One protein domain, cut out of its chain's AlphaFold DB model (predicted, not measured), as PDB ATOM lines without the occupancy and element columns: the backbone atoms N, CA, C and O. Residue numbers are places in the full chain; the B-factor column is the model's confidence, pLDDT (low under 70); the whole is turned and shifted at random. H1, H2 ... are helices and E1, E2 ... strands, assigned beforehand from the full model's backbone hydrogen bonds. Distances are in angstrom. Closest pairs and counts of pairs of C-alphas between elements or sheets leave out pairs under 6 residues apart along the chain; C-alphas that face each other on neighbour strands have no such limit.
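AT A GLANCE: This is residues 496 to 568 and 576 to 652 of the 1262 residues of an uncharacterized protein of Neocallimastix californiae (UniProt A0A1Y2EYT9). Two similar lobes sit side by side along the longest axis, each a slab of four strands with helices over one face of its sheet; they meet where H1 and E2 of the first come up to H4 of the second. The first lobe has H2 over its sheet E2 - E3 - E1 - E4, with H1 grazing it, and the second has H3 and H4 over the sheet E6 - E7 - E5 - E8. The 150 printed residues hold E1 H1 E2 E3 H2 E4 E5 H3 E6 E7 H4 E8 in chain order, and both sheets are antiparallel. The class is mixed, helices and strands; the whole is compact, with a radius of gyration of the C-alphas of 16.7 A, yet elongated, spanning 50 by 29 by 29 A.

IN THESE COORDINATES: Find C-alpha 496 at (117.806, 111.700, 85.009), where E1 runs to 499. Then come H1, 507 to 511, E2, 520 to 526, 17.1 A long, E3, 531 to 536, 16.7 A, H2, 539 to 548, 14.3 A, and E4, 560 to 563. Past the cut look for E5, 583 to 587, H3, 595 to 603, E6, 608 to 614, 17.2 A, E7, 619 to 624, 16.8 A, H4, 627 to 637, 15.6 A, and E8, 648 to 651, ending at C-alpha 651 (134.362, 122.662, 79.665).

HOW THE PARTS SIT: In the first sheet, look at the hairpin E2 and E3, with N 524 and O 533 within hydrogen-bond range at 2.9 A; N 498 and O 532 are within this range at 2.8 A across the neighbours E1 and E3, and N 497 and O 562 at 2.8 A across the neighbours E1 and E4. H2 is over E1 at a height over the sheet of 8.1 A; its closest C-alphas to E4 are Lys 546 and Val 561, 6.0 A. H1 only grazes this sheet and touches H4, closest C-alphas Thr 508 and Glu 628, 7.2 A. In the second sheet, E6 and E7 form a hairpin, with N 612 and O 621 2.9 A apart; N 586 and O 620 are 2.9 A apart across E5 and E7, and N 585 and O 650 2.9 A across E5 and E8. H3 and H4 are on the same face, at heights of 8.0 A and 8.4 A. In H1, H2, H3 and H4 every O i to N i+4 pair is within hydrogen-bond range.

THE WHOLE: The C-alphas of Asp 551 and Ser 592 are farthest apart, 50.4 A. Residues 569 to 575 are not printed, and C-alphas 568 and 576 are 18.6 A apart across this cut. Of the links printed whole, H2 to E4 is long. The mean pLDDT of the printed part is 80.0; residues under 70 include 565 to 568 and 576 to 579.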
ATOM      1  N   LEU A 496     118.758 111.194  84.031       88.06
ATOM      2  CA  LEU A 496     117.806 111.700  85.009       88.06
ATOM      3  C   LEU A 496     117.632 113.215  84.851       88.06
ATOM      4  O   LEU A 496     118.555 113.899  84.404       88.06
ATOM      5  N   TRP A 497     116.468 113.736  85.227       88.94
ATOM      6  CA  TRP A 497     116.256 115.149  85.546       88.94
ATOM      7  C   TRP A 497     116.112 115.322  87.060       88.94
ATOM      8  O   TRP A 497     115.709 114.388  87.756       88.94
ATOM      9  N   VAL A 498     116.475 116.505  87.554       87.38
ATOM     10  CA  VAL A 498     116.505 116.861  88.976       87.38
ATOM     11  C   VAL A 498     116.006 118.299  89.142       87.38
ATOM     12  O   VAL A 498     116.680 119.230  88.699       87.38
ATOM     13  N   GLU A 499     114.837 118.480  89.757       85.50
ATOM     14  CA  GLU A 499     114.163 119.776  89.981       85.50
ATOM     15  C   GLU A 499     113.437 119.747  91.348       85.50
ATOM     16  O   GLU A 499     112.925 118.688  91.713       85.50
ATOM     17  N   PRO A 500     113.343 120.851  92.124       78.75
ATOM     18  CA  PRO A 500     113.895 122.186  91.886       78.75
ATOM     19  C   PRO A 500     115.276 122.423  92.540       78.75
ATOM     20  O   PRO A 500     115.449 122.317  93.753       78.75
ATOM     21  N   ILE A 501     116.251 122.843  91.739       81.44
ATOM     22  CA  ILE A 501     117.615 123.242  92.128       81.44
ATOM     23  C   ILE A 501     117.718 124.777  92.139       81.44
ATOM     24  O   ILE A 501     117.059 125.444  91.343       81.44
ATOM     25  N   ASP A 502     118.540 125.363  93.017       75.50
ATOM     26  CA  ASP A 502     118.751 126.817  93.024       75.50
ATOM     27  C   ASP A 502     119.656 127.298  91.879       75.50
ATOM     28  O   ASP A 502     120.579 126.602  91.455       75.50
ATOM     29  N   GLY A 503     119.449 128.534  91.423       63.81
ATOM     30  CA  GLY A 503     120.297 129.171  90.410       63.81
ATOM     31  C   GLY A 503     121.742 129.395  90.875       63.81
ATOM     32  O   GLY A 503     122.635 129.535  90.039       63.81
ATOM     33  N   GLU A 504     121.973 129.394  92.192       64.50
ATOM     34  CA  GLU A 504     123.291 129.531  92.824       64.50
ATOM     35  C   GLU A 504     123.918 128.189  93.265       64.50
ATOM     36  O   GLU A 504     125.088 128.167  93.647       64.50
ATOM     37  N   THR A 505     123.195 127.060  93.195       73.81
ATOM     38  CA  THR A 505     123.717 125.746  93.624       73.81
ATOM     39  C   THR A 505     124.903 125.314  92.756       73.81
ATOM     40  O   THR A 505     124.806 125.261  91.525       73.81
ATOM     41  N   SER A 506     126.035 124.951  93.372       73.69
ATOM     42  CA  SER A 506     127.218 124.567  92.594       73.69
ATOM     43  C   SER A 506     127.067 123.192  91.932       73.69
ATOM     44  O   SER A 506     126.456 122.268  92.472       73.69
ATOM     45  N   ALA A 507     127.715 123.005  90.777       72.56
ATOM     46  CA  ALA A 507     127.763 121.705  90.098       72.56
ATOM     47  C   ALA A 507     128.312 120.577  90.998       72.56
ATOM     48  O   ALA A 507     127.940 119.419  90.830       72.56
ATOM     49  N   THR A 508     129.167 120.911  91.972       74.69
ATOM     50  CA  THR A 508     129.722 119.959  92.943       74.69
ATOM     51  C   THR A 508     128.665 119.488  93.950       74.69
ATOM     52  O   THR A 508     128.619 118.304  94.281       74.69
ATOM     53  N   GLU A 509     127.779 120.374  94.412       79.94
ATOM     54  CA  GLU A 509     126.658 120.001  95.289       79.94
ATOM     55  C   GLU A 509     125.637 119.125  94.558       79.94
ATOM     56  O   GLU A 509     125.154 118.152  95.131       79.94
ATOM     57  N   ILE A 510     125.367 119.416  93.281       81.19
ATOM     58  CA  ILE A 510     124.435 118.631  92.457       81.19
ATOM     59  C   ILE A 510     125.012 117.241  92.141       81.19
ATOM     60  O   ILE A 510     124.264 116.270  92.106       81.19
ATOM     61  N   ILE A 511     126.326 117.109  91.916       81.56
ATOM     62  CA  ILE A 511     126.929 115.836  91.479       81.56
ATOM     63  C   ILE A 511     127.201 114.850  92.630       81.56
ATOM     64  O   ILE A 511     127.072 113.640  92.446       81.56
ATOM     65  N   THR A 512     127.529 115.349  93.828       81.50
ATOM     66  CA  THR A 512     127.983 114.539  94.983       81.50
ATOM     67  C   THR A 512     126.965 113.499  95.503       81.50
ATOM     68  O   THR A 512     127.386 112.444  95.990       81.50
ATOM     69  N   PRO A 513     125.633 113.712  95.441       83.81
ATOM     70  CA  PRO A 513     124.665 112.656  95.751       83.81
ATOM     71  C   PRO A 513     124.650 111.527  94.709       83.81
ATOM     72  O   PRO A 513     124.459 110.370  95.076       83.81
ATOM     73  N   PHE A 514     124.875 111.859  93.434       85.94
ATOM     74  CA  PHE A 514     124.637 110.989  92.281       85.94
ATOM     75  C   PHE A 514     125.820 110.050  91.987       85.94
ATOM     76  O   PHE A 514     125.612 108.870  91.715       85.94
ATOM     77  N   THR A 515     127.072 110.488  92.176       82.31
ATOM     78  CA  THR A 515     128.268 109.634  91.952       82.31
ATOM     79  C   THR A 515     128.406 108.450  92.915       82.31
ATOM     80  O   THR A 515     129.293 107.615  92.751       82.31
ATOM     81  N   LYS A 516     127.505 108.325  93.897       81.31
ATOM     82  CA  LYS A 516     127.370 107.147  94.768       81.31
ATOM     83  C   LYS A 516     126.750 105.934  94.066       81.31
ATOM     84  O   LYS A 516     126.886 104.827  94.577       81.31
ATOM     85  N   PHE A 517     126.054 106.146  92.947       84.94
ATOM     86  CA  PHE A 517     125.254 105.123  92.264       84.94
ATOM     87  C   PHE A 517     125.873 104.627  90.955       84.94
ATOM     88  O   PHE A 517     125.530 103.531  90.528       84.94
ATOM     89  N   GLY A 518     126.785 105.404  90.357       78.75
ATOM     90  CA  GLY A 518     127.485 105.056  89.122       78.75
ATOM     91  C   GLY A 518     128.364 106.177  88.572       78.75
ATOM     92  O   GLY A 518     128.429 107.273  89.136       78.75
ATOM     93  N   GLU A 519     129.035 105.913  87.448       78.06
ATOM     94  CA  GLU A 519     129.827 106.927  86.742       78.06
ATOM     95  C   GLU A 519     128.925 107.855  85.910       78.06
ATOM     96  O   GLU A 519     128.082 107.407  85.131       78.06
ATOM     97  N   ILE A 520     129.115 109.169  86.060       82.06
ATOM     98  CA  ILE A 520     128.341 110.196  85.351       82.06
ATOM     99  C   ILE A 520     129.119 110.649  84.112       82.06
ATOM    100  O   ILE A 520     130.184 111.260  84.220       82.06
ATOM    101  N   GLU A 521     128.556 110.381  82.934       75.50
ATOM    102  CA  GLU A 521     129.091 110.779  81.630       75.50
ATOM    103  C   GLU A 521     129.014 112.302  81.430       75.50
ATOM    104  O   GLU A 521     129.946 112.921  80.905       75.50
ATOM    105  N   PHE A 522     127.896 112.915  81.837       74.50
ATOM    106  CA  PHE A 522     127.565 114.303  81.513       74.50
ATOM    107  C   PHE A 522     126.572 114.937  82.503       74.50
ATOM    108  O   PHE A 522     125.692 114.260  83.034       74.50
ATOM    109  N   MET A 523     126.672 116.258  82.703       81.19
ATOM    110  CA  MET A 523     125.697 117.049  83.460       81.19
ATOM    111  C   MET A 523     125.358 118.363  82.739       81.19
ATOM    112  O   MET A 523     126.242 119.121  82.338       81.19
ATOM    113  N   ARG A 524     124.064 118.690  82.660       80.00
ATOM    114  CA  ARG A 524     123.549 119.981  82.178       80.00
ATOM    115  C   ARG A 524     122.679 120.631  83.243       80.00
ATOM    116  O   ARG A 524     121.555 120.196  83.451       80.00
ATOM    117  N   ILE A 525     123.152 121.721  83.837       80.75
ATOM    118  CA  ILE A 525     122.307 122.622  84.633       80.75
ATOM    119  C   ILE A 525     121.510 123.517  83.667       80.75
ATOM    120  O   ILE A 525     122.054 123.979  82.660       80.75
ATOM    121  N   VAL A 526     120.235 123.754  83.968       77.25
ATOM    122  CA  VAL A 526     119.295 124.610  83.229       77.25
ATOM    123  C   VAL A 526     118.703 125.640  84.208       77.25
ATOM    124  O   VAL A 526     117.612 125.429  84.741       77.25
ATOM    125  N   PRO A 527     119.403 126.765  84.472       64.75
ATOM    126  CA  PRO A 527     118.980 127.737  85.488       64.75
ATOM    127  C   PRO A 527     117.597 128.343  85.216       64.75
ATOM    128  O   PRO A 527     116.820 128.545  86.139       64.75
ATOM    129  N   GLU A 528     117.249 128.541  83.939       64.44
ATOM    130  CA  GLU A 528     115.940 129.049  83.489       64.44
ATOM    131  C   GLU A 528     114.750 128.152  83.880       64.44
ATOM    132  O   GLU A 528     113.606 128.594  83.817       64.44
ATOM    133  N   LYS A 529     115.011 126.899  84.278       67.31
ATOM    134  CA  LYS A 529     114.007 125.933  84.747       67.31
ATOM    135  C   LYS A 529     114.190 125.519  86.208       67.31
ATOM    136  O   LYS A 529     113.427 124.698  86.689       67.31
ATOM    137  N   SER A 530     115.178 126.077  86.918       78.38
ATOM    138  CA  SER A 530     115.568 125.605  88.257       78.38
ATOM    139  C   SER A 530     115.872 124.096  88.278       78.38
ATOM    140  O   SER A 530     115.416 123.384  89.166       78.38
ATOM    141  N   GLY A 531     116.605 123.581  87.281       81.31
ATOM    142  CA  GLY A 531     116.781 122.134  87.100       81.31
ATOM    143  C   GLY A 531     118.133 121.695  86.559       81.31
ATOM    144  O   GLY A 531     118.902 122.501  86.032       81.31
ATOM    145  N   ALA A 532     118.421 120.398  86.650       83.31
ATOM    146  CA  ALA A 532     119.587 119.780  86.021       83.31
ATOM    147  C   ALA A 532     119.268 118.411  85.407       83.31
ATOM    148  O   ALA A 532     118.464 117.648  85.931       83.31
ATOM    149  N   PHE A 533     119.955 118.081  84.315       86.25
ATOM    150  CA  PHE A 533     119.998 116.747  83.724       86.25
ATOM    151  C   PHE A 533     121.334 116.078  84.042       86.25
ATOM    152  O   PHE A 533     122.389 116.706  83.913       86.25
ATOM    153  N   ILE A 534     121.285 114.804  84.425       87.69
ATOM    154  CA  ILE A 534     122.436 113.991  84.828       87.69
ATOM    155  C   ILE A 534     122.410 112.699  84.015       87.69
ATOM    156  O   ILE A 534     121.490 111.897  84.157       87.69
ATOM    157  N   THR A 535     123.402 112.503  83.150       84.25
ATOM    158  CA  THR A 535     123.522 111.318  82.295       84.25
ATOM    159  C   THR A 535     124.601 110.397  82.844       84.25
ATOM    160  O   THR A 535     125.767 110.782  82.917       84.25
ATOM    161  N   TYR A 536     124.217 109.175  83.199       85.06
ATOM    162  CA  TYR A 536     125.135 108.107  83.572       85.06
ATOM    163  C   TYR A 536     125.782 107.468  82.336       85.06
ATOM    164  O   TYR A 536     125.265 107.543  81.211       85.06
ATOM    165  N   VAL A 537     126.939 106.844  82.556       78.62
ATOM    166  CA  VAL A 537     127.578 105.964  81.570       78.62
ATOM    167  C   VAL A 537     126.661 104.771  81.297       78.62
ATOM    168  O   VAL A 537     126.274 104.561  80.145       78.62
ATOM    169  N   ASP A 538     126.240 104.086  82.363       79.19
ATOM    170  CA  ASP A 538     125.402 102.889  82.324       79.19
ATOM    171  C   ASP A 538     123.952 103.171  82.744       79.19
ATOM    172  O   ASP A 538     123.668 103.954  83.652       79.19
ATOM    173  N   GLU A 539     123.005 102.517  82.070       84.00
ATOM    174  CA  GLU A 539     121.569 102.725  82.285       84.00
ATOM    175  C   GLU A 539     121.096 102.179  83.636       84.00
ATOM    176  O   GLU A 539     120.349 102.856  84.341       84.00
ATOM    177  N   GLU A 540     121.609 101.018  84.059       83.25
ATOM    178  CA  GLU A 540     121.301 100.448  85.374       83.25
ATOM    179  C   GLU A 540     121.635 101.398  86.532       83.25
ATOM    180  O   GLU A 540     120.966 101.373  87.563       83.25
ATOM    181  N   ASP A 541     122.672 102.223  86.390       88.00
ATOM    182  CA  ASP A 541     123.116 103.132  87.444       88.00
ATOM    183  C   ASP A 541     122.206 104.362  87.546       88.00
ATOM    184  O   ASP A 541     121.950 104.846  88.649       88.00
ATOM    185  N   ALA A 542     121.598 104.788  86.434       84.69
ATOM    186  CA  ALA A 542     120.501 105.752  86.456       84.69
ATOM    187  C   ALA A 542     119.247 105.176  87.141       84.69
ATOM    188  O   ALA A 542     118.602 105.881  87.918       84.69
ATOM    189  N   VAL A 543     118.933 103.890  86.924       83.88
ATOM    190  CA  VAL A 543     117.838 103.186  87.622       83.88
ATOM    191  C   VAL A 543     118.127 103.092  89.130       83.88
ATOM    192  O   VAL A 543     117.288 103.478  89.948       83.88
ATOM    193  N   LYS A 544     119.334 102.651  89.521       85.19
ATOM    194  CA  LYS A 544     119.794 102.589  90.926       85.19
ATOM    195  C   LYS A 544     119.731 103.968  91.589       85.19
ATOM    196  O   LYS A 544     119.247 104.078  92.712       85.19
ATOM    197  N   ALA A 545     120.177 105.011  90.888       86.38
ATOM    198  CA  ALA A 545     120.149 106.387  91.367       86.38
ATOM    199  C   ALA A 545     118.728 106.916  91.558       86.38
ATOM    200  O   ALA A 545     118.420 107.404  92.638       86.38
ATOM    201  N   LYS A 546     117.840 106.780  90.564       85.06
ATOM    202  CA  LYS A 546     116.436 107.208  90.694       85.06
ATOM    203  C   LYS A 546     115.754 106.521  91.883       85.06
ATOM    204  O   LYS A 546     115.078 107.182  92.661       85.06
ATOM    205  N   ASN A 547     115.979 105.219  92.053       83.12
ATOM    206  CA  ASN A 547     115.365 104.424  93.119       83.12
ATOM    207  C   ASN A 547     116.015 104.632  94.506       83.12
ATOM    208  O   ASN A 547     115.457 104.181  95.505       83.12
ATOM    209  N   GLY A 548     117.188 105.274  94.579       77.50
ATOM    210  CA  GLY A 548     117.939 105.532  95.816       77.50
ATOM    211  C   GLY A 548     118.132 107.011  96.174       77.50
ATOM    212  O   GLY A 548     118.721 107.303  97.214       77.50
ATOM    213  N   LEU A 549     117.656 107.935  95.332       79.88
ATOM    214  CA  LEU A 549     117.706 109.393  95.513       79.88
ATOM    215  C   LEU A 549     116.302 110.020  95.572       79.88
ATOM    216  O   LEU A 549     116.116 111.189  95.242       79.88
ATOM    217  N   THR A 550     115.304 109.258  96.009       69.56
ATOM    218  CA  THR A 550     114.000 109.801  96.405       69.56
ATOM    219  C   THR A 550     114.163 110.695  97.643       69.56
ATOM    220  O   THR A 550     114.910 110.350  98.559       69.56
ATOM    221  N   ASP A 551     113.472 111.839  97.675       65.44
ATOM    222  CA  ASP A 551     113.431 112.786  98.807       65.44
ATOM    223  C   ASP A 551     114.784 113.350  99.301       65.44
ATOM    224  O   ASP A 551     114.901 113.775 100.454       65.44
ATOM    225  N   ILE A 552     115.816 113.404  98.449       76.44
ATOM    226  CA  ILE A 552     117.100 114.015  98.834       76.44
ATOM    227  C   ILE A 552     117.051 115.548  98.873       76.44
ATOM    228  O   ILE A 552     116.380 116.199  98.072       76.44
ATOM    229  N   GLU A 553     117.833 116.134  99.781       78.12
ATOM    230  CA  GLU A 553     118.021 117.584  99.883       78.12
ATOM    231  C   GLU A 553     119.371 118.010  99.282       78.12
ATOM    232  O   GLU A 553     120.431 117.544  99.707       78.12
ATOM    233  N   ILE A 554     119.336 118.918  98.303       80.19
ATOM    234  CA  ILE A 554     120.506 119.583  97.710       80.19
ATOM    235  C   ILE A 554     120.404 121.070  98.047       80.19
ATOM    236  O   ILE A 554     119.357 121.677  97.835       80.19
ATOM    237  N   ALA A 555     121.466 121.662  98.602       68.19
ATOM    238  CA  ALA A 555     121.485 123.067  99.038       68.19
ATOM    239  C   ALA A 555     120.255 123.474  99.893       68.19
ATOM    240  O   ALA A 555     119.691 124.553  99.732       68.19
ATOM    241  N   ASN A 556     119.835 122.590 100.811       71.38
ATOM    242  CA  ASN A 556     118.653 122.732 101.681       71.38
ATOM    243  C   ASN A 556     117.293 122.817 100.947       71.38
ATOM    244  O   ASN A 556     116.302 123.246 101.538       71.38
ATOM    245  N   LYS A 557     117.219 122.390  99.680       75.38
ATOM    246  CA  LYS A 557     115.971 122.188  98.931       75.38
ATOM    247  C   LYS A 557     115.771 120.702  98.656       75.38
ATOM    248  O   LYS A 557     116.694 120.040  98.186       75.38
ATOM    249  N   LYS A 558     114.571 120.184  98.921       79.25
ATOM    250  CA  LYS A 558     114.175 118.842  98.469       79.25
ATOM    251  C   LYS A 558     114.081 118.833  96.951       79.25
ATOM    252  O   LYS A 558     113.426 119.712  96.394       79.25
ATOM    253  N   VAL A 559     114.717 117.857  96.308       81.56
ATOM    254  CA  VAL A 559     114.688 117.696  94.850       81.56
ATOM    255  C   VAL A 559     114.007 116.391  94.456       81.56
ATOM    256  O   VAL A 559     114.249 115.337  95.045       81.56
ATOM    257  N   THR A 560     113.173 116.465  93.427       82.69
ATOM    258  CA  THR A 560     112.549 115.315  92.776       82.69
ATOM    259  C   THR A 560     113.461 114.821  91.657       82.69
ATOM    260  O   THR A 560     114.051 115.626  90.934       82.69
ATOM    261  N   VAL A 561     113.575 113.499  91.503       85.56
ATOM    262  CA  VAL A 561     114.431 112.852  90.499       85.56
ATOM    263  C   VAL A 561     113.585 111.971  89.577       85.56
ATOM    264  O   VAL A 561     112.944 111.024  90.029       85.56
ATOM    265  N   GLY A 562     113.595 112.254  88.273       84.94
ATOM    266  CA  GLY A 562     112.818 111.513  87.266       84.94
ATOM    267  C   GLY A 562     113.634 111.135  86.028       84.94
ATOM    268  O   GLY A 562     114.755 111.598  85.853       84.94
ATOM    269  N   TYR A 563     113.092 110.284  85.147       86.25
ATOM    270  CA  TYR A 563     113.776 109.911  83.898       86.25
ATOM    271  C   TYR A 563     113.704 111.052  82.870       86.25
ATOM    272  O   TYR A 563     112.627 111.509  82.486       86.25
ATOM    273  N   GLY A 564     114.865 111.522  82.413       70.19
ATOM    274  CA  GLY A 564     115.019 112.598  81.439       70.19
ATOM    275  C   GLY A 564     115.080 112.091  79.999       70.19
ATOM    276  O   GLY A 564     115.851 111.185  79.670       70.19
ATOM    277  N   ARG A 565     114.313 112.732  79.107       59.25
ATOM    278  CA  ARG A 565     114.430 112.559  77.650       59.25
ATOM    279  C   ARG A 565     115.501 113.504  77.098       59.25
ATOM    280  O   ARG A 565     115.304 114.719  77.091       59.25
ATOM    281  N   ILE A 566     116.605 112.968  76.573       48.06
ATOM    282  CA  ILE A 566     117.557 113.771  75.790       48.06
ATOM    283  C   ILE A 566     116.908 114.142  74.450       48.06
ATOM    284  O   ILE A 566     116.776 113.306  73.557       48.06
ATOM    285  N   SER A 567     116.568 115.422  74.276       33.66
ATOM    286  CA  SER A 567     116.387 115.977  72.933       33.66
ATOM    287  C   SER A 567     117.747 116.059  72.238       33.66
ATOM    288  O   SER A 567     118.627 116.812  72.661       33.66
ATOM    289  N   LEU A 568     117.909 115.329  71.131       36.75
ATOM    290  CA  LEU A 568     119.029 115.522  70.198       36.75
ATOM    291  C   LEU A 568     118.894 116.824  69.379       36.75
ATOM    292  O   LEU A 568     119.827 117.221  68.681       36.75
ATOM    293  N   LYS A 576     128.321 129.590  75.398       41.25
ATOM    294  CA  LYS A 576     129.004 129.846  76.681       41.25
ATOM    295  C   LYS A 576     129.311 128.531  77.414       41.25
ATOM    296  O   LYS A 576     128.406 127.793  77.792       41.25
ATOM    297  N   GLY A 577     130.597 128.249  77.650       51.88
ATOM    298  CA  GLY A 577     131.110 126.981  78.208       51.88
ATOM    299  C   GLY A 577     130.882 126.758  79.714       51.88
ATOM    300  O   GLY A 577     131.848 126.586  80.468       51.88
ATOM    301  N   LEU A 578     129.618 126.781  80.156       54.91
ATOM    302  CA  LEU A 578     129.218 126.589  81.558       54.91
ATOM    303  C   LEU A 578     128.853 125.135  81.920       54.91
ATOM    304  O   LEU A 578     129.116 124.742  83.053       54.91
ATOM    305  N   GLN A 579     128.297 124.340  80.997       66.56
ATOM    306  CA  GLN A 579     127.833 122.962  81.266       66.56
ATOM    307  C   GLN A 579     129.004 122.006  81.598       66.56
ATOM    308  O   GLN A 579     129.909 121.900  80.766       66.56
ATOM    309  N   PRO A 580     129.011 121.319  82.761       78.81
ATOM    310  CA  PRO A 580     130.081 120.394  83.148       78.81
ATOM    311  C   PRO A 580     130.272 119.191  82.217       78.81
ATOM    312  O   PRO A 580     129.339 118.454  81.905       78.81
ATOM    313  N   THR A 581     131.526 118.940  81.841       83.81
ATOM    314  CA  THR A 581     131.961 117.732  81.125       83.81
ATOM    315  C   THR A 581     133.296 117.241  81.694       83.81
ATOM    316  O   THR A 581     134.054 118.018  82.278       83.81
ATOM    317  N   LYS A 582     133.612 115.950  81.507       84.56
ATOM    318  CA  LYS A 582     134.888 115.356  81.956       84.56
ATOM    319  C   LYS A 582     136.106 115.803  81.128       84.56
ATOM    320  O   LYS A 582     137.243 115.499  81.475       84.56
ATOM    321  N   SER A 583     135.864 116.545  80.048       86.75
ATOM    322  CA  SER A 583     136.874 117.148  79.181       86.75
ATOM    323  C   SER A 583     137.000 118.638  79.479       86.75
ATOM    324  O   SER A 583     136.044 119.391  79.315       86.75
ATOM    325  N   LEU A 584     138.189 119.102  79.841       89.94
ATOM    326  CA  LEU A 584     138.494 120.526  79.950       89.94
ATOM    327  C   LEU A 584     139.168 121.034  78.678       89.94
ATOM    328  O   LEU A 584     139.992 120.343  78.081       89.94
ATOM    329  N   TRP A 585     138.853 122.271  78.300       91.00
ATOM    330  CA  TRP A 585     139.680 123.089  77.417       91.00
ATOM    331  C   TRP A 585     140.445 124.093  78.274       91.00
ATOM    332  O   TRP A 585     139.841 124.832  79.049       91.00
ATOM    333  N   ILE A 586     141.764 124.128  78.115       90.94
ATOM    334  CA  ILE A 586     142.667 125.020  78.833       90.94
ATOM    335  C   ILE A 586     143.237 125.987  77.796       90.94
ATOM    336  O   ILE A 586     144.038 125.601  76.951       90.94
ATOM    337  N   GLY A 587     142.793 127.237  77.817       85.19
ATOM    338  CA  GLY A 587     143.348 128.326  77.022       85.19
ATOM    339  C   GLY A 587     144.432 129.101  77.762       85.19
ATOM    340  O   GLY A 587     144.503 129.064  78.989       85.19
ATOM    341  N   ASN A 588     145.216 129.859  76.993       84.62
ATOM    342  CA  ASN A 588     146.304 130.710  77.479       84.62
ATOM    343  C   ASN A 588     147.441 129.923  78.162       84.62
ATOM    344  O   ASN A 588     147.991 130.353  79.164       84.62
ATOM    345  N   ILE A 589     147.781 128.757  77.602       86.06
ATOM    346  CA  ILE A 589     148.924 127.946  78.042       86.06
ATOM    347  C   ILE A 589     150.230 128.578  77.511       86.06
ATOM    348  O   ILE A 589     150.288 128.891  76.312       86.06
ATOM    349  N   PRO A 590     151.281 128.719  78.342       81.81
ATOM    350  CA  PRO A 590     152.640 129.046  77.909       81.81
ATOM    351  C   PRO A 590     153.156 128.172  76.757       81.81
ATOM    352  O   PRO A 590     152.813 127.000  76.638       81.81
ATOM    353  N   GLN A 591     154.058 128.714  75.933       76.94
ATOM    354  CA  GLN A 591     154.730 127.930  74.881       76.94
ATOM    355  C   GLN A 591     155.862 127.029  75.409       76.94
ATOM    356  O   GLN A 591     156.407 126.243  74.636       76.94
ATOM    357  N   SER A 592     156.193 127.128  76.700       77.25
ATOM    358  CA  SER A 592     157.034 126.178  77.436       77.25
ATOM    359  C   SER A 592     156.343 124.824  77.633       77.25
ATOM    360  O   SER A 592     156.996 123.802  77.466       77.25
ATOM    361  N   ILE A 593     155.039 124.814  77.944       82.19
ATOM    362  CA  ILE A 593     154.363 123.634  78.508       82.19
ATOM    363  C   ILE A 593     154.060 122.554  77.456       82.19
ATOM    364  O   ILE A 593     153.312 122.771  76.495       82.19
ATOM    365  N   GLY A 594     154.604 121.358  77.687       81.69
ATOM    366  CA  GLY A 594     154.369 120.144  76.907       81.69
ATOM    367  C   GLY A 594     153.064 119.402  77.241       81.69
ATOM    368  O   GLY A 594     152.320 119.759  78.155       81.69
ATOM    369  N   ASN A 595     152.782 118.321  76.499       84.50
ATOM    370  CA  ASN A 595     151.642 117.433  76.786       84.50
ATOM    371  C   ASN A 595     151.747 116.817  78.186       84.50
ATOM    372  O   ASN A 595     150.759 116.773  78.916       84.50
ATOM    373  N   ASP A 596     152.945 116.346  78.528       84.06
ATOM    374  CA  ASP A 596     153.205 115.567  79.736       84.06
ATOM    375  C   ASP A 596     153.176 116.469  80.974       84.06
ATOM    376  O   ASP A 596     152.502 116.150  81.945       84.06
ATOM    377  N   GLU A 597     153.768 117.663  80.884       85.75
ATOM    378  CA  GLU A 597     153.710 118.710  81.915       85.75
ATOM    379  C   GLU A 597     152.275 119.213  82.152       85.75
ATOM    380  O   GLU A 597     151.863 119.390  83.299       85.75
ATOM    381  N   LEU A 598     151.466 119.385  81.092       86.94
ATOM    382  CA  LEU A 598     150.032 119.668  81.239       86.94
ATOM    383  C   LEU A 598     149.302 118.493  81.919       86.94
ATOM    384  O   LEU A 598     148.384 118.714  82.710       86.94
ATOM    385  N   GLY A 599     149.714 117.258  81.631       87.69
ATOM    386  CA  GLY A 599     149.251 116.056  82.319       87.69
ATOM    387  C   GLY A 599     149.573 116.092  83.814       87.69
ATOM    388  O   GLY A 599     148.658 116.025  84.630       87.69
ATOM    389  N   GLU A 600     150.840 116.259  84.191       87.50
ATOM    390  CA  GLU A 600     151.291 116.320  85.587       87.50
ATOM    391  C   GLU A 600     150.581 117.434  86.370       87.50
ATOM    392  O   GLU A 600     150.010 117.171  87.432       87.50
ATOM    393  N   LEU A 601     150.519 118.646  85.807       87.75
ATOM    394  CA  LEU A 601     149.872 119.818  86.404       87.75
ATOM    395  C   LEU A 601     148.399 119.569  86.780       87.75
ATOM    396  O   LEU A 601     147.924 120.061  87.809       87.75
ATOM    397  N   PHE A 602     147.676 118.807  85.953       89.50
ATOM    398  CA  PHE A 602     146.267 118.471  86.163       89.50
ATOM    399  C   PHE A 602     146.048 117.119  86.871       89.50
ATOM    400  O   PHE A 602     144.989 116.912  87.463       89.50
ATOM    401  N   SER A 603     147.039 116.222  86.895       88.56
ATOM    402  CA  SER A 603     146.943 114.887  87.517       88.56
ATOM    403  C   SER A 603     146.619 114.932  89.014       88.56
ATOM    404  O   SER A 603     145.973 114.033  89.552       88.56
ATOM    405  N   LYS A 604     146.994 116.029  89.683       87.50
ATOM    406  CA  LYS A 604     146.722 116.285  91.104       87.50
ATOM    407  C   LYS A 604     145.230 116.382  91.462       87.50
ATOM    408  O   LYS A 604     144.901 116.361  92.644       87.50
ATOM    409  N   PHE A 605     144.343 116.518  90.473       87.56
ATOM    410  CA  PHE A 605     142.889 116.557  90.671       87.56
ATOM    411  C   PHE A 605     142.205 115.203  90.492       87.56
ATOM    412  O   PHE A 605     141.109 115.014  91.011       87.56
ATOM    413  N   GLY A 606     142.831 114.284  89.755       86.12
ATOM    414  CA  GLY A 606     142.243 113.010  89.361       86.12
ATOM    415  C   GLY A 606     142.985 112.376  88.187       86.12
ATOM    416  O   GLY A 606     143.852 112.988  87.563       86.12
ATOM    417  N   LYS A 607     142.636 111.127  87.875       85.25
ATOM    418  CA  LYS A 607     143.285 110.364  86.803       85.25
ATOM    419  C   LYS A 607     142.845 110.874  85.427       85.25
ATOM    420  O   LYS A 607     141.660 111.106  85.183       85.25
ATOM    421  N   ILE A 608     143.823 111.061  84.546       89.50
ATOM    422  CA  ILE A 608     143.662 111.642  83.210       89.50
ATOM    423  C   ILE A 608     143.606 110.515  82.170       89.50
ATOM    424  O   ILE A 608     144.511 109.688  82.112       89.50
ATOM    425  N   GLU A 609     142.566 110.507  81.331       84.94
ATOM    426  CA  GLU A 609     142.474 109.656  80.132       84.94
ATOM    427  C   GLU A 609     143.450 110.130  79.043       84.94
ATOM    428  O   GLU A 609     144.053 109.317  78.346       84.94
ATOM    429  N   SER A 610     143.585 111.450  78.866       83.81
ATOM    430  CA  SER A 610     144.518 112.058  77.906       83.81
ATOM    431  C   SER A 610     144.719 113.557  78.156       83.81
ATOM    432  O   SER A 610     143.731 114.283  78.296       83.81
ATOM    433  N   ALA A 611     145.962 114.040  78.088       89.25
ATOM    434  CA  ALA A 611     146.295 115.463  77.977       89.25
ATOM    435  C   ALA A 611     146.871 115.767  76.581       89.25
ATOM    436  O   ALA A 611     147.603 114.953  76.018       89.25
ATOM    437  N   ARG A 612     146.529 116.921  75.991       87.94
ATOM    438  CA  ARG A 612     147.020 117.326  74.662       87.94
ATOM    439  C   ARG A 612     147.107 118.841  74.502       87.94
ATOM    440  O   ARG A 612     146.080 119.519  74.475       87.94
ATOM    441  N   VAL A 613     148.308 119.358  74.273       87.31
ATOM    442  CA  VAL A 613     148.577 120.760  73.928       87.31
ATOM    443  C   VAL A 613     148.479 120.972  72.410       87.31
ATOM    444  O   VAL A 613     148.969 120.190  71.595       87.31
ATOM    445  N   LEU A 614     147.840 122.069  72.007       82.25
ATOM    446  CA  LEU A 614     147.839 122.626  70.657       82.25
ATOM    447  C   LEU A 614     148.735 123.872  70.665       82.25
ATOM    448  O   LEU A 614     148.257 125.006  70.709       82.25
ATOM    449  N   THR A 615     150.050 123.653  70.593       73.06
ATOM    450  CA  THR A 615     151.099 124.693  70.675       73.06
ATOM    451  C   THR A 615     150.876 125.861  69.707       73.06
ATOM    452  O   THR A 615     151.084 127.016  70.055       73.06
ATOM    453  N   HIS A 616     150.338 125.585  68.517       66.38
ATOM    454  CA  HIS A 616     149.974 126.579  67.499       66.38
ATOM    455  C   HIS A 616     148.765 127.481  67.854       66.38
ATOM    456  O   HIS A 616     148.345 128.284  67.019       66.38
ATOM    457  N   LYS A 617     148.167 127.322  69.044       71.06
ATOM    458  CA  LYS A 617     147.007 128.079  69.552       71.06
ATOM    459  C   LYS A 617     147.116 128.455  71.041       71.06
ATOM    460  O   LYS A 617     146.123 128.930  71.586       71.06
ATOM    461  N   ASN A 618     148.254 128.207  71.702       82.31
ATOM    462  CA  ASN A 618     148.451 128.412  73.149       82.31
ATOM    463  C   ASN A 618     147.270 127.875  73.995       82.31
ATOM    464  O   ASN A 618     146.745 128.546  74.884       82.31
ATOM    465  N   CYS A 619     146.780 126.681  73.659       86.62
ATOM    466  CA  CYS A 619     145.691 126.022  74.376       86.62
ATOM    467  C   CYS A 619     145.834 124.503  74.304       86.62
ATOM    468  O   CYS A 619     146.600 123.991  73.493       86.62
ATOM    469  N   GLY A 620     145.092 123.776  75.129       88.69
ATOM    470  CA  GLY A 620     145.117 122.324  75.200       88.69
ATOM    471  C   GLY A 620     143.815 121.755  75.744       88.69
ATOM    472  O   GLY A 620     142.872 122.487  76.051       88.69
ATOM    473  N   PHE A 621     143.773 120.434  75.848       91.81
ATOM    474  CA  PHE A 621     142.649 119.682  76.387       91.81
ATOM    475  C   PHE A 621     143.147 118.665  77.410       91.81
ATOM    476  O   PHE A 621     144.186 118.039  77.196       91.81
ATOM    477  N   VAL A 622     142.393 118.485  78.494       92.50
ATOM    478  CA  VAL A 622     142.620 117.430  79.491       92.50
ATOM    479  C   VAL A 622     141.310 116.685  79.694       92.50
ATOM    480  O   VAL A 622     140.311 117.280  80.094       92.50
ATOM    481  N   ASN A 623     141.314 115.388  79.406       88.50
ATOM    482  CA  ASN A 623     140.196 114.487  79.657       88.50
ATOM    483  C   ASN A 623     140.458 113.749  80.968       88.50
ATOM    484  O   ASN A 623     141.454 113.035  81.072       88.50
ATOM    485  N   PHE A 624     139.580 113.912  81.950       87.94
ATOM    486  CA  PHE A 624     139.597 113.134  83.183       87.94
ATOM    487  C   PHE A 624     138.787 111.849  83.021       87.94
ATOM    488  O   PHE A 624     137.827 111.786  82.245       87.94
ATOM    489  N   GLU A 625     139.134 110.825  83.798       81.50
ATOM    490  CA  GLU A 625     138.281 109.643  83.937       81.50
ATOM    491  C   GLU A 625     136.935 110.056  84.547       81.50
ATOM    492  O   GLU A 625     135.895 109.797  83.946       81.50
ATOM    493  N   LYS A 626     136.961 110.829  85.643       78.69
ATOM    494  CA  LYS A 626     135.769 111.268  86.381       78.69
ATOM    495  C   LYS A 626     135.365 112.713  86.087       78.69
ATOM    496  O   LYS A 626     136.190 113.626  86.118       78.69
ATOM    497  N   LEU A 627     134.057 112.936  85.928       79.81
ATOM    498  CA  LEU A 627     133.458 114.269  85.786       79.81
ATOM    499  C   LEU A 627     133.732 115.179  87.000       79.81
ATOM    500  O   LEU A 627     134.022 116.360  86.821       79.81
ATOM    501  N   GLU A 628     133.709 114.637  88.223       79.50
ATOM    502  CA  GLU A 628     134.033 115.407  89.435       79.50
ATOM    503  C   GLU A 628     135.424 116.052  89.379       79.50
ATOM    504  O   GLU A 628     135.611 117.177  89.837       79.50
ATOM    505  N   ASP A 629     136.409 115.336  88.841       86.88
ATOM    506  CA  ASP A 629     137.814 115.738  88.891       86.88
ATOM    507  C   ASP A 629     138.089 116.858  87.878       86.88
ATOM    508  O   ASP A 629     138.817 117.804  88.181       86.88
ATOM    509  N   ALA A 630     137.376 116.849  86.747       84.31
ATOM    510  CA  ALA A 630     137.305 117.980  85.825       84.31
ATOM    511  C   ALA A 630     136.646 119.223  86.461       84.31
ATOM    512  O   ALA A 630     137.122 120.343  86.254       84.31
ATOM    513  N   ILE A 631     135.588 119.055  87.267       82.00
ATOM    514  CA  ILE A 631     134.946 120.164  87.998       82.00
ATOM    515  C   ILE A 631     135.925 120.761  89.027       82.00
ATOM    516  O   ILE A 631     136.156 121.972  89.020       82.00
ATOM    517  N   LYS A 632     136.570 119.921  89.854       83.06
ATOM    518  CA  LYS A 632     137.592 120.328  90.844       83.06
ATOM    519  C   LYS A 632     138.760 121.063  90.173       83.06
ATOM    520  O   LYS A 632     139.134 122.153  90.606       83.06
ATOM    521  N   ALA A 633     139.289 120.509  89.081       87.25
ATOM    522  CA  ALA A 633     140.382 121.101  88.316       87.25
ATOM    523  C   ALA A 633     140.022 122.467  87.713       87.25
ATOM    524  O   ALA A 633     140.823 123.400  87.784       87.25
ATOM    525  N   LYS A 634     138.810 122.620  87.157       84.94
ATOM    526  CA  LYS A 634     138.337 123.912  86.642       84.94
ATOM    527  C   LYS A 634     138.212 124.954  87.755       84.94
ATOM    528  O   LYS A 634     138.575 126.104  87.526       84.94
ATOM    529  N   LEU A 635     137.724 124.567  88.937       80.44
ATOM    530  CA  LEU A 635     137.548 125.479  90.073       80.44
ATOM    531  C   LEU A 635     138.880 125.992  90.649       80.44
ATOM    532  O   LEU A 635     138.963 127.169  90.979       80.44
ATOM    533  N   GLU A 636     139.921 125.155  90.754       82.06
ATOM    534  CA  GLU A 636     141.201 125.560  91.375       82.06
ATOM    535  C   GLU A 636     142.229 126.158  90.389       82.06
ATOM    536  O   GLU A 636     143.121 126.895  90.809       82.06
ATOM    537  N   MET A 637     142.155 125.837  89.090       86.19
ATOM    538  CA  MET A 637     143.167 126.259  88.100       86.19
ATOM    539  C   MET A 637     142.706 127.372  87.148       86.19
ATOM    540  O   MET A 637     143.535 127.933  86.434       86.19
ATOM    541  N   ASN A 638     141.413 127.708  87.094       86.19
ATOM    542  CA  ASN A 638     140.935 128.797  86.238       86.19
ATOM    543  C   ASN A 638     141.289 130.167  86.839       86.19
ATOM    544  O   ASN A 638     140.817 130.507  87.918       86.19
ATOM    545  N   GLY A 639     142.053 130.973  86.102       77.06
ATOM    546  CA  GLY A 639     142.601 132.246  86.572       77.06
ATOM    547  C   GLY A 639     143.891 132.098  87.384       77.06
ATOM    548  O   GLY A 639     144.236 133.008  88.128       77.06
ATOM    549  N   LYS A 640     144.580 130.952  87.284       84.44
ATOM    550  CA  LYS A 640     145.855 130.708  87.969       84.44
ATOM    551  C   LYS A 640     147.032 131.016  87.047       84.44
ATOM    552  O   LYS A 640     147.091 130.487  85.937       84.44
ATOM    553  N   GLU A 641     147.961 131.835  87.529       83.62
ATOM    554  CA  GLU A 641     149.176 132.224  86.810       83.62
ATOM    555  C   GLU A 641     150.182 131.059  86.721       83.62
ATOM    556  O   GLU A 641     150.498 130.419  87.728       83.62
ATOM    557  N   ILE A 642     150.702 130.801  85.516       80.88
ATOM    558  CA  ILE A 642     151.848 129.920  85.241       80.88
ATOM    559  C   ILE A 642     152.728 130.589  84.176       80.88
ATOM    560  O   ILE A 642     152.210 131.102  83.183       80.88
ATOM    561  N   ASP A 643     154.047 130.619  84.394       74.31
ATOM    562  CA  ASP A 643     155.056 131.285  83.547       74.31
ATOM    563  C   ASP A 643     154.678 132.720  83.102       74.31
ATOM    564  O   ASP A 643     154.980 133.144  81.985       74.31
ATOM    565  N   GLY A 644     154.003 133.487  83.969       73.12
ATOM    566  CA  GLY A 644     153.541 134.847  83.662       73.12
ATOM    567  C   GLY A 644     152.235 134.926  82.861       73.12
ATOM    568  O   GLY A 644     151.962 135.956  82.240       73.12
ATOM    569  N   THR A 645     151.440 133.850  82.814       79.75
ATOM    570  CA  THR A 645     150.163 133.798  82.080       79.75
ATOM    571  C   THR A 645     149.043 133.134  82.882       79.75
ATOM    572  O   THR A 645     149.212 132.037  83.411       79.75
ATOM    573  N   ASP A 646     147.872 133.771  82.941       84.56
ATOM    574  CA  ASP A 646     146.692 133.215  83.617       84.56
ATOM    575  C   ASP A 646     146.018 132.133  82.764       84.56
ATOM    576  O   ASP A 646     145.547 132.417  81.657       84.56
ATOM    577  N   LEU A 647     145.900 130.907  83.282       86.44
ATOM    578  CA  LEU A 647     145.157 129.840  82.606       86.44
ATOM    579  C   LEU A 647     143.657 130.158  82.533       86.44
ATOM    580  O   LEU A 647     143.026 130.478  83.540       86.44
ATOM    581  N   ARG A 648     143.036 129.967  81.364       83.88
ATOM    582  CA  ARG A 648     141.583 130.122  81.179       83.88
ATOM    583  C   ARG A 648     140.928 128.781  80.875       83.88
ATOM    584  O   ARG A 648     141.128 128.241  79.793       83.88
ATOM    585  N   ILE A 649     140.092 128.270  81.775       88.19
ATOM    586  CA  ILE A 649     139.565 126.902  81.680       88.19
ATOM    587  C   ILE A 649     138.061 126.897  81.394       88.19
ATOM    588  O   ILE A 649     137.249 127.455  82.132       88.19
ATOM    589  N   GLY A 650     137.681 126.219  80.314       85.56
ATOM    590  CA  GLY A 650     136.298 125.920  79.943       85.56
ATOM    591  C   GLY A 650     136.022 124.418  79.977       85.56
ATOM    592  O   GLY A 650     136.946 123.609  79.957       85.56
ATOM    593  N   TYR A 651     134.745 124.040  79.986       84.94
ATOM    594  CA  TYR A 651     134.362 122.662  79.665       84.94
ATOM    595  C   TYR A 651     134.391 122.470  78.143       84.94
ATOM    596  O   TYR A 651     133.996 123.366  77.392       84.94
ATOM    597  N   ALA A 652     134.882 121.323  77.688       78.19
ATOM    598  CA  ALA A 652     135.019 120.963  76.282       78.19
ATOM    599  C   ALA A 652     133.993 119.895  75.886       78.19
ATOM    600  O   ALA A 652     133.571 119.073  76.699       78.19
TER     601      ALA A 652